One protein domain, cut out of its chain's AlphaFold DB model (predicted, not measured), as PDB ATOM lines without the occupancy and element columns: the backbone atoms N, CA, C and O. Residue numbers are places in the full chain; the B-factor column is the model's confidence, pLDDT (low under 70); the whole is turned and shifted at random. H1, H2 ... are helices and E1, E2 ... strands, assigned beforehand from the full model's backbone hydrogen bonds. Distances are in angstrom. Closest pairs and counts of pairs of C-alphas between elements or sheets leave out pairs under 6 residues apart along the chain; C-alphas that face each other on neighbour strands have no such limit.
ATOM      1  N   PHE A 112      12.323  75.983   1.801       88.81
ATOM      2  CA  PHE A 112      13.272  76.138   2.900       88.81
ATOM      3  C   PHE A 112      14.524  75.281   2.733       88.81
ATOM      4  O   PHE A 112      15.435  75.379   3.552       88.81
ATOM      5  N   ARG A 113      14.632  74.490   1.655       89.19
ATOM      6  CA  ARG A 113      15.796  73.624   1.410       89.19
ATOM      7  C   ARG A 113      17.125  74.387   1.459       89.19
ATOM      8  O   ARG A 113      18.096  73.872   2.002       89.19
ATOM      9  N   GLU A 114      17.184  75.611   0.931       90.12
ATOM     10  CA  GLU A 114      18.403  76.428   1.013       90.12
ATOM     11  C   GLU A 114      18.729  76.861   2.445       90.12
ATOM     12  O   GLU A 114      19.890  76.785   2.842       90.12
ATOM     13  N   ALA A 115      17.728  77.272   3.225       91.69
ATOM     14  CA  ALA A 115      17.919  77.645   4.625       91.69
ATOM     15  C   ALA A 115      18.400  76.443   5.452       91.69
ATOM     16  O   ALA A 115      19.371  76.558   6.195       91.69
ATOM     17  N   ILE A 116      17.793  75.270   5.242       92.88
ATOM     18  CA  ILE A 116      18.210  74.006   5.863       92.88
ATOM     19  C   ILE A 116      19.652  73.665   5.466       92.88
ATOM     20  O   ILE A 116      20.458  73.333   6.326       92.88
ATOM     21  N   LYS A 117      20.023  73.814   4.186       92.31
ATOM     22  CA  LYS A 117      21.404  73.602   3.723       92.31
ATOM     23  C   LYS A 117      22.396  74.479   4.490       92.31
ATOM     24  O   LYS A 117      23.390  73.962   4.988       92.31
ATOM     25  N   PHE A 118      22.140  75.784   4.604       92.75
ATOM     26  CA  PHE A 118      23.032  76.682   5.346       92.75
ATOM     27  C   PHE A 118      23.069  76.362   6.840       92.75
ATOM     28  O   PHE A 118      24.142  76.418   7.436       92.75
ATOM     29  N   ALA A 119      21.944  75.950   7.424       94.56
ATOM     30  CA  ALA A 119      21.891  75.472   8.798       94.56
ATOM     31  C   ALA A 119      22.766  74.224   9.026       94.56
ATOM     32  O   ALA A 119      23.492  74.136  10.015       94.56
ATOM     33  N   THR A 120      22.758  73.282   8.086       94.12
ATOM     34  CA  THR A 120      23.615  72.093   8.142       94.12
ATOM     35  C   THR A 120      25.092  72.445   7.955       94.12
ATOM     36  O   THR A 120      25.936  71.931   8.686       94.12
ATOM     37  N   LEU A 121      25.419  73.347   7.021       95.12
ATOM     38  CA  LEU A 121      26.793  73.830   6.831       95.12
ATOM     39  C   LEU A 121      27.307  74.530   8.096       95.12
ATOM     40  O   LEU A 121      28.409  74.231   8.544       95.12
ATOM     41  N   ALA A 122      26.479  75.378   8.712       94.44
ATOM     42  CA  ALA A 122      26.747  76.035   9.986       94.44
ATOM     43  C   ALA A 122      27.092  75.039  11.093       94.44
ATOM     44  O   ALA A 122      28.135  75.151  11.738       94.44
ATOM     45  N   TYR A 123      26.217  74.050  11.284       95.50
ATOM     46  CA  TYR A 123      26.421  72.983  12.253       95.50
ATOM     47  C   TYR A 123      27.742  72.256  11.996       95.50
ATOM     48  O   TYR A 123      28.517  72.046  12.928       95.50
ATOM     49  N   ALA A 124      28.034  71.912  10.743       95.62
ATOM     50  CA  ALA A 124      29.272  71.241  10.385       95.62
ATOM     51  C   ALA A 124      30.508  72.109  10.678       95.62
ATOM     52  O   ALA A 124      31.438  71.622  11.312       95.62
ATOM     53  N   THR A 125      30.500  73.400  10.326       95.75
ATOM     54  CA  THR A 125      31.603  74.330  10.627       95.75
ATOM     55  C   THR A 125      31.855  74.444  12.129       95.75
ATOM     56  O   THR A 125      32.991  74.337  12.582       95.75
ATOM     57  N   VAL A 126      30.787  74.594  12.915       94.69
ATOM     58  CA  VAL A 126      30.835  74.685  14.381       94.69
ATOM     59  C   VAL A 126      31.338  73.379  15.026       94.69
ATOM     60  O   VAL A 126      31.956  73.409  16.089       94.69
ATOM     61  N   ASN A 127      31.120  72.227  14.388       95.38
ATOM     62  CA  ASN A 127      31.609  70.916  14.837       95.38
ATOM     63  C   ASN A 127      32.906  70.464  14.149       95.38
ATOM     64  O   ASN A 127      33.310  69.320  14.329       95.38
ATOM     65  N   GLN A 128      33.548  71.329  13.360       95.75
ATOM     66  CA  GLN A 128      34.761  71.005  12.600       95.75
ATOM     67  C   GLN A 128      34.609  69.785  11.670       95.75
ATOM     68  O   GLN A 128      35.550  69.031  11.432       95.75
ATOM     69  N   LEU A 129      33.411  69.593  11.118       95.81
ATOM     70  CA  LEU A 129      33.113  68.540  10.156       95.81
ATOM     71  C   LEU A 129      33.316  69.077   8.739       95.81
ATOM     72  O   LEU A 129      32.781  70.134   8.386       95.81
ATOM     73  N   ALA A 130      34.066  68.342   7.916       95.88
ATOM     74  CA  ALA A 130      34.188  68.672   6.502       95.88
ATOM     75  C   ALA A 130      32.802  68.653   5.840       95.88
ATOM     76  O   ALA A 130      32.025  67.721   6.048       95.88
ATOM     77  N   ASN A 131      32.478  69.691   5.066       94.25
ATOM     78  CA  ASN A 131      31.118  69.892   4.552       94.25
ATOM     79  C   ASN A 131      31.066  70.270   3.055       94.25
ATOM     80  O   ASN A 131      30.010  70.630   2.535       94.25
ATOM     81  N   ASN A 132      32.194  70.144   2.349       94.31
ATOM     82  CA  ASN A 132      32.251  70.191   0.892       94.31
ATOM     83  C   ASN A 132      32.281  68.778   0.290       94.31
ATOM     84  O   ASN A 132      32.696  67.810   0.923       94.31
ATOM     85  N   ILE A 133      31.898  68.681  -0.982       93.25
ATOM     86  CA  ILE A 133      32.044  67.465  -1.783       93.25
ATOM     87  C   ILE A 133      33.026  67.793  -2.916       93.25
ATOM     88  O   ILE A 133      32.619  68.452  -3.877       93.25
ATOM     89  N   PRO A 134      34.300  67.361  -2.833       92.75
ATOM     90  CA  PRO A 134      35.326  67.629  -3.844       92.75
ATOM     91  C   PRO A 134      34.879  67.343  -5.279       92.75
ATOM     92  O   PRO A 134      35.045  68.190  -6.153       92.75
ATOM     93  N   ALA A 135      34.208  66.207  -5.498       89.25
ATOM     94  CA  ALA A 135      33.684  65.814  -6.806       89.25
ATOM     95  C   ALA A 135      32.633  66.787  -7.377       89.25
ATOM     96  O   ALA A 135      32.489  66.887  -8.591       89.25
ATOM     97  N   ALA A 136      31.910  67.516  -6.519       88.94
ATOM     98  CA  ALA A 136      30.902  68.489  -6.934       88.94
ATOM     99  C   ALA A 136      31.467  69.911  -7.087       88.94
ATOM    100  O   ALA A 136      30.930  70.696  -7.864       88.94
ATOM    101  N   SER A 137      32.525  70.261  -6.346       88.31
ATOM    102  CA  SER A 137      33.078  71.623  -6.318       88.31
ATOM    103  C   SER A 137      34.399  71.792  -7.071       88.31
ATOM    104  O   SER A 137      34.867  72.916  -7.206       88.31
ATOM    105  N   GLY A 138      35.049  70.699  -7.483       89.56
ATOM    106  CA  GLY A 138      36.407  70.723  -8.037       89.56
ATOM    107  C   GLY A 138      37.495  70.999  -6.991       89.56
ATOM    108  O   GLY A 138      38.620  71.340  -7.343       89.56
ATOM    109  N   ALA A 139      37.175  70.883  -5.697       93.25
ATOM    110  CA  ALA A 139      38.170  71.064  -4.641       93.25
ATOM    111  C   ALA A 139      39.160  69.889  -4.630       93.25
ATOM    112  O   ALA A 139      38.776  68.750  -4.874       93.25
ATOM    113  N   THR A 140      40.421  70.143  -4.280       94.56
ATOM    114  CA  THR A 140      41.459  69.095  -4.194       94.56
ATOM    115  C   THR A 140      41.395  68.276  -2.905       94.56
ATOM    116  O   THR A 140      42.031  67.232  -2.804       94.56
ATOM    117  N   ARG A 141      40.639  68.739  -1.903       95.00
ATOM    118  CA  ARG A 141      40.492  68.075  -0.603       95.00
ATOM    119  C   ARG A 141      39.149  68.373   0.050       95.00
ATOM    120  O   ARG A 141      38.496  69.379  -0.250       95.00
ATOM    121  N   PHE A 142      38.777  67.512   0.989       96.81
ATOM    122  CA  PHE A 142      37.732  67.813   1.958       96.81
ATOM    123  C   PHE A 142      38.179  68.960   2.873       96.81
ATOM    124  O   PHE A 142      39.358  69.092   3.202       96.81
ATOM    125  N   GLY A 143      37.238  69.811   3.261       94.31
ATOM    126  CA  GLY A 143      37.488  70.991   4.068       94.31
ATOM    127  C   GLY A 143      36.232  71.488   4.766       94.31
ATOM    128  O   GLY A 143      35.117  71.038   4.496       94.31
ATOM    129  N   ILE A 144      36.444  72.435   5.674       95.75
ATOM    130  CA  ILE A 144      35.405  73.068   6.485       95.75
ATOM    131  C   ILE A 144      35.233  74.510   5.977       95.75
ATOM    132  O   ILE A 144      35.839  75.428   6.532       95.75
ATOM    133  N   PRO A 145      34.500  74.748   4.876       88.88
ATOM    134  CA  PRO A 145      34.175  76.100   4.454       88.88
ATOM    135  C   PRO A 145      33.208  76.763   5.446       88.88
ATOM    136  O   PRO A 145      32.505  76.106   6.219       88.88
ATOM    137  N   GLY A 146      33.180  78.093   5.399       89.12
ATOM    138  CA  GLY A 146      32.459  78.938   6.347       89.12
ATOM    139  C   GLY A 146      33.405  79.659   7.305       89.12
ATOM    140  O   GLY A 146      34.558  79.273   7.487       89.12
ATOM    141  N   LYS A 147      32.917  80.744   7.906       91.44
ATOM    142  CA  LYS A 147      33.655  81.535   8.892       91.44
ATOM    143  C   LYS A 147      32.762  81.753  10.101       91.44
ATOM    144  O   LYS A 147      31.625  82.194   9.952       91.44
ATOM    145  N   LEU A 148      33.285  81.460  11.287       90.00
ATOM    146  CA  LEU A 148      32.626  81.835  12.530       90.00
ATOM    147  C   LEU A 148      32.856  83.326  12.759       90.00
ATOM    148  O   LEU A 148      33.997  83.789  12.803       90.00
ATOM    149  N   VAL A 149      31.765  84.076  12.866       89.38
ATOM    150  CA  VAL A 149      31.798  85.505  13.172       89.38
ATOM    151  C   VAL A 149      31.362  85.686  14.616       89.38
ATOM    152  O   VAL A 149      30.308  85.200  15.030       89.38
ATOM    153  N   GLN A 150      32.202  86.363  15.390       84.00
ATOM    154  CA  GLN A 150      31.905  86.700  16.771       84.00
ATOM    155  C   GLN A 150      30.905  87.851  16.805       84.00
ATOM    156  O   GLN A 150      31.048  88.838  16.084       84.00
ATOM    157  N   LEU A 151      29.885  87.722  17.648       82.06
ATOM    158  CA  LEU A 151      28.890  88.774  17.799       82.06
ATOM    159  C   LEU A 151      29.531  90.053  18.349       82.06
ATOM    160  O   LEU A 151      30.377  89.949  19.242       82.06
ATOM    161  N   PRO A 152      29.078  91.244  17.912       80.31
ATOM    162  CA  PRO A 152      29.621  92.519  18.382       80.31
ATOM    163  C   PRO A 152      29.665  92.644  19.910       80.31
ATOM    164  O   PRO A 152      30.660  93.093  20.462       80.31
ATOM    165  N   ARG A 153      28.637  92.146  20.614       80.44
ATOM    166  CA  ARG A 153      28.579  92.152  22.091       80.44
ATOM    167  C   ARG A 153      29.651  91.307  22.789       80.44
ATOM    168  O   ARG A 153      29.830  91.429  23.991       80.44
ATOM    169  N   HIS A 154      30.312  90.409  22.064       76.44
ATOM    170  CA  HIS A 154      31.387  89.572  22.590       76.44
ATOM    171  C   HIS A 154      32.768  90.052  22.124       76.44
ATOM    172  O   HIS A 154      33.762  89.403  22.444       76.44
ATOM    173  N   ALA A 155      32.862  91.135  21.345       78.94
ATOM    174  CA  ALA A 155      34.141  91.657  20.886       78.94
ATOM    175  C   ALA A 155      34.904  92.328  22.043       78.94
ATOM    176  O   ALA A 155      34.354  93.111  22.817       78.94
ATOM    177  N   LYS A 156      36.202  92.025  22.163       75.88
ATOM    178  CA  LYS A 156      37.077  92.659  23.158       75.88
ATOM    179  C   LYS A 156      37.213  94.153  22.843       75.88
ATOM    180  O   LYS A 156      37.431  94.510  21.691       75.88
ATOM    181  N   GLY A 157      37.102  95.007  23.859       71.38
ATOM    182  CA  GLY A 157      37.192  96.466  23.703       71.38
ATOM    183  C   GLY A 157      35.876  97.156  23.327       71.38
ATOM    184  O   GLY A 157      35.833  98.381  23.327       71.38
ATOM    185  N   VAL A 158      34.793  96.407  23.084       64.44
ATOM    186  CA  VAL A 158      33.443  96.976  22.975       64.44
ATOM    187  C   VAL A 158      32.892  97.152  24.390       64.44
ATOM    188  O   VAL A 158      32.189  96.300  24.926       64.44
ATOM    189  N   ALA A 199      16.703  84.098   6.360       37.44
ATOM    190  CA  ALA A 199      16.955  83.020   7.309       37.44
ATOM    191  C   ALA A 199      18.376  83.161   7.888       37.44
ATOM    192  O   ALA A 199      19.345  82.719   7.275       37.44
ATOM    193  N   SER A 200      18.504  83.800   9.052       39.03
ATOM    194  CA  SER A 200      19.718  83.789   9.871       39.03
ATOM    195  C   SER A 200      19.621  82.642  10.874       39.03
ATOM    196  O   SER A 200      18.732  82.645  11.729       39.03
ATOM    197  N   LEU A 201      20.518  81.658  10.792       39.97
ATOM    198  CA  LEU A 201      20.593  80.619  11.818       39.97
ATOM    199  C   LEU A 201      21.475  81.112  12.967       39.97
ATOM    200  O   LEU A 201      22.643  81.446  12.761       39.97
ATOM    201  N   THR A 202      20.914  81.103  14.176       41.84
ATOM    202  CA  THR A 202      21.652  81.349  15.418       41.84
ATOM    203  C   THR A 202      21.889  80.021  16.132       41.84
ATOM    204  O   THR A 202      20.930  79.342  16.495       41.84
ATOM    205  N   ILE A 203      23.152  79.646  16.342       50.75
ATOM    206  CA  ILE A 203      23.535  78.466  17.132       50.75
ATOM    207  C   ILE A 203      24.140  78.956  18.450       50.75
ATOM    208  O   ILE A 203      25.105  79.719  18.438       50.75
ATOM    209  N   SER A 204      23.578  78.520  19.580       39.94
ATOM    210  CA  SER A 204      24.070  78.848  20.925       39.94
ATOM    211  C   SER A 204      24.854  77.676  21.513       39.94
ATOM    212  O   SER A 204      24.356  76.551  21.536       39.94
ATOM    213  N   ARG A 205      26.054  77.947  22.027       45.59
ATOM    214  CA  ARG A 205      26.886  77.020  22.799       45.59
ATOM    215  C   ARG A 205      27.408  77.681  24.086       45.59
ATOM    216  O   ARG A 205      27.343  78.906  24.192       45.59
ATOM    217  N   PRO A 206      27.932  76.905  25.056       35.97
ATOM    218  CA  PRO A 206      28.525  77.448  26.284       35.97
ATOM    219  C   PRO A 206      29.689  78.424  26.040       35.97
ATOM    220  O   PRO A 206      29.927  79.309  26.853       35.97
ATOM    221  N   ASP A 207      30.397  78.276  24.920       42.16
ATOM    222  CA  ASP A 207      31.548  79.074  24.486       42.16
ATOM    223  C   ASP A 207      31.187  80.244  23.548       42.16
ATOM    224  O   ASP A 207      32.053  81.046  23.198       42.16
ATOM    225  N   GLY A 208      29.912  80.398  23.167       40.50
ATOM    226  CA  GLY A 208      29.458  81.543  22.379       40.50
ATOM    227  C   GLY A 208      28.170  81.317  21.587       40.50
ATOM    228  O   GLY A 208      27.665  80.208  21.441       40.50
ATOM    229  N   ILE A 209      27.635  82.413  21.044       46.41
ATOM    230  CA  ILE A 209      26.506  82.402  20.106       46.41
ATOM    231  C   ILE A 209      27.039  82.810  18.733       46.41
ATOM    232  O   ILE A 209      27.657  83.869  18.608       46.41
ATOM    233  N   TYR A 210      26.780  81.984  17.722       47.81
ATOM    234  CA  TYR A 210      27.230  82.183  16.347       47.81
ATOM    235  C   TYR A 210      26.033  82.490  15.451       47.81
ATOM    236  O   TYR A 210      25.028  81.779  15.492       47.81
ATOM    237  N   VAL A 211      26.154  83.537  14.635       43.50
ATOM    238  CA  VAL A 211      25.173  83.895  13.603       43.50
ATOM    239  C   VAL A 211      25.826  83.686  12.250       43.50
ATOM    240  O   VAL A 211      26.900  84.225  11.985       43.50
ATOM    241  N   LEU A 212      25.183  82.890  11.401       43.44
ATOM    242  CA  LEU A 212      25.579  82.746  10.008       43.44
ATOM    243  C   LEU A 212      24.590  83.500   9.131       43.44
ATOM    244  O   LEU A 212      23.426  83.120   9.002       43.44
ATOM    245  N   GLU A 213      25.080  84.591   8.548       36.22
ATOM    246  CA  GLU A 213      24.388  85.309   7.488       36.22
ATOM    247  C   GLU A 213      24.648  84.647   6.135       36.22
ATOM    248  O   GLU A 213      25.707  84.070   5.871       36.22
ATOM    249  N   LYS A 214      23.644  84.733   5.262       33.94
ATOM    250  CA  LYS A 214      23.674  84.227   3.893       33.94
ATOM    251  C   LYS A 214      24.786  84.930   3.105       33.94
ATOM    252  O   LYS A 214      24.563  85.993   2.536       33.94
ATOM    253  N   ALA A 215      25.966  84.321   3.019       28.06
ATOM    254  CA  ALA A 215      26.954  84.695   2.014       28.06
ATOM    255  C   ALA A 215      26.410  84.259   0.645       28.06
ATOM    256  O   ALA A 215      26.425  83.078   0.296       28.06
ATOM    257  N   LEU A 216      25.846  85.211  -0.098       25.02
ATOM    258  CA  LEU A 216      25.597  85.051  -1.526       25.02
ATOM    259  C   LEU A 216      26.968  84.967  -2.211       25.02
ATOM    260  O   LEU A 216      27.662  85.976  -2.305       25.02
ATOM    261  N   ALA A 217      27.349  83.763  -2.634       28.33
ATOM    262  CA  ALA A 217      28.350  83.547  -3.675       28.33
ATOM    263  C   ALA A 217      27.627  83.393  -5.018       28.33
ATOM    264  O   ALA A 217      26.560  82.729  -5.025       28.33
TER     265      ALA A 217
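AT A GLANCE: This is residues 112 to 158 and 199 to 217 of the 217 residues of the protein "Uncharacterized protein UPF0075" of Rhizobium sullae (UniProt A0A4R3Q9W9). One helix, H1, packs on a small two-stranded hairpin, E1 and E2, near the hairpin's open end, and a long stretch with no named element, residues 138 to 158, runs lengthwise past both. The little helix H2 lies at one far end of the whole, where residues 135 to 140 stick out, and that stretch reaches the other far end near Gly 157. You have 66 residues printed, with two named helices and then two named strands along the chain, H1 H2 E1 E2; the sheet has the order E1 - E2 and is antiparallel. The class is mixed, helices and strands, though under half of the residues, 28 of 66, are in named elements. The whole is only just loose, close to compact, with a radius of gyration of the C-alphas of 13.4 A, and it is elongated, spanning 43 by 27 by 22 A.

HOW THE PARTS SIT: Begin with H1, residues 113 to 126, in which every O i to N i+4 pair is within hydrogen-bond range. Go on to H2, residues 134 to 137, which is too short for such a pair; its one O i to N i+3 pair is within range. H1 and H2 are apart, and the link between them, 7 residues, is short. Past the cut, look at E1, residues 201 to 205, and E2, residues 208 to 212: they form a hairpin with a tight link of 2 residues, antiparallel at 164 degrees between their directions. C-alphas 204 and 209 face each other at 4.4 A, and so do 201 and 212 at 5.7 A. Check N 205 and O 208 at 2.8 A and N 210 and O 203 at 2.9 A, both within hydrogen-bond range. Between H1 and E1 you will find 4 pairs of C-alphas within 8 A, the closest being those of Ala 119 and Leu 201, 6.1 A apart. Between H1 and E2 there is 1 such pair, the C-alphas of Ala 122 and Leu 212, 6.8 A apart. H2 and E2 are apart.

IN THESE COORDINATES: Find C-alpha 113 at (15.796, 73.624, 1.410); from there H1 runs 19.9 A to C-alpha 126 at (30.835, 74.685, 14.381). Next comes H2, Pro 134 to Ser 137, 5.2 A from first to last C-alpha. After it, residues 138 to 158 hold no named element, and their C-alphas lie 5 to 25 A from the mean of all C-alphas. Beyond the cut, E1 runs from Leu 201 to Arg 205 over 13.2 A. E2 then runs from Gly 208 to Leu 212 over 13.0 A, ending at C-alpha 212, (25.579, 82.746, 10.008).

THE WHOLE: The two C-alphas farthest apart are those of Ala 135 and Gly 157, at 43.4 A. The first and last printed C-alphas, those of Phe 112 and Ala 217, are 18.0 A apart; Ala 217 is the chain's last residue. Residues 159 to 198 are not printed, and C-alphas 158 and 199 are 26.7 A apart across this cut. The link from H2 to E1 crosses the cut, and of the links that are printed whole, none is long. In the B-factor column you will find a mean pLDDT of 75.3 for the printed part of this model. Residue 158 and residues 199 to 217, 20 residues, are under 70; E1 and E2 each have a mean of 44, while H1 has 93 and H2 has 90.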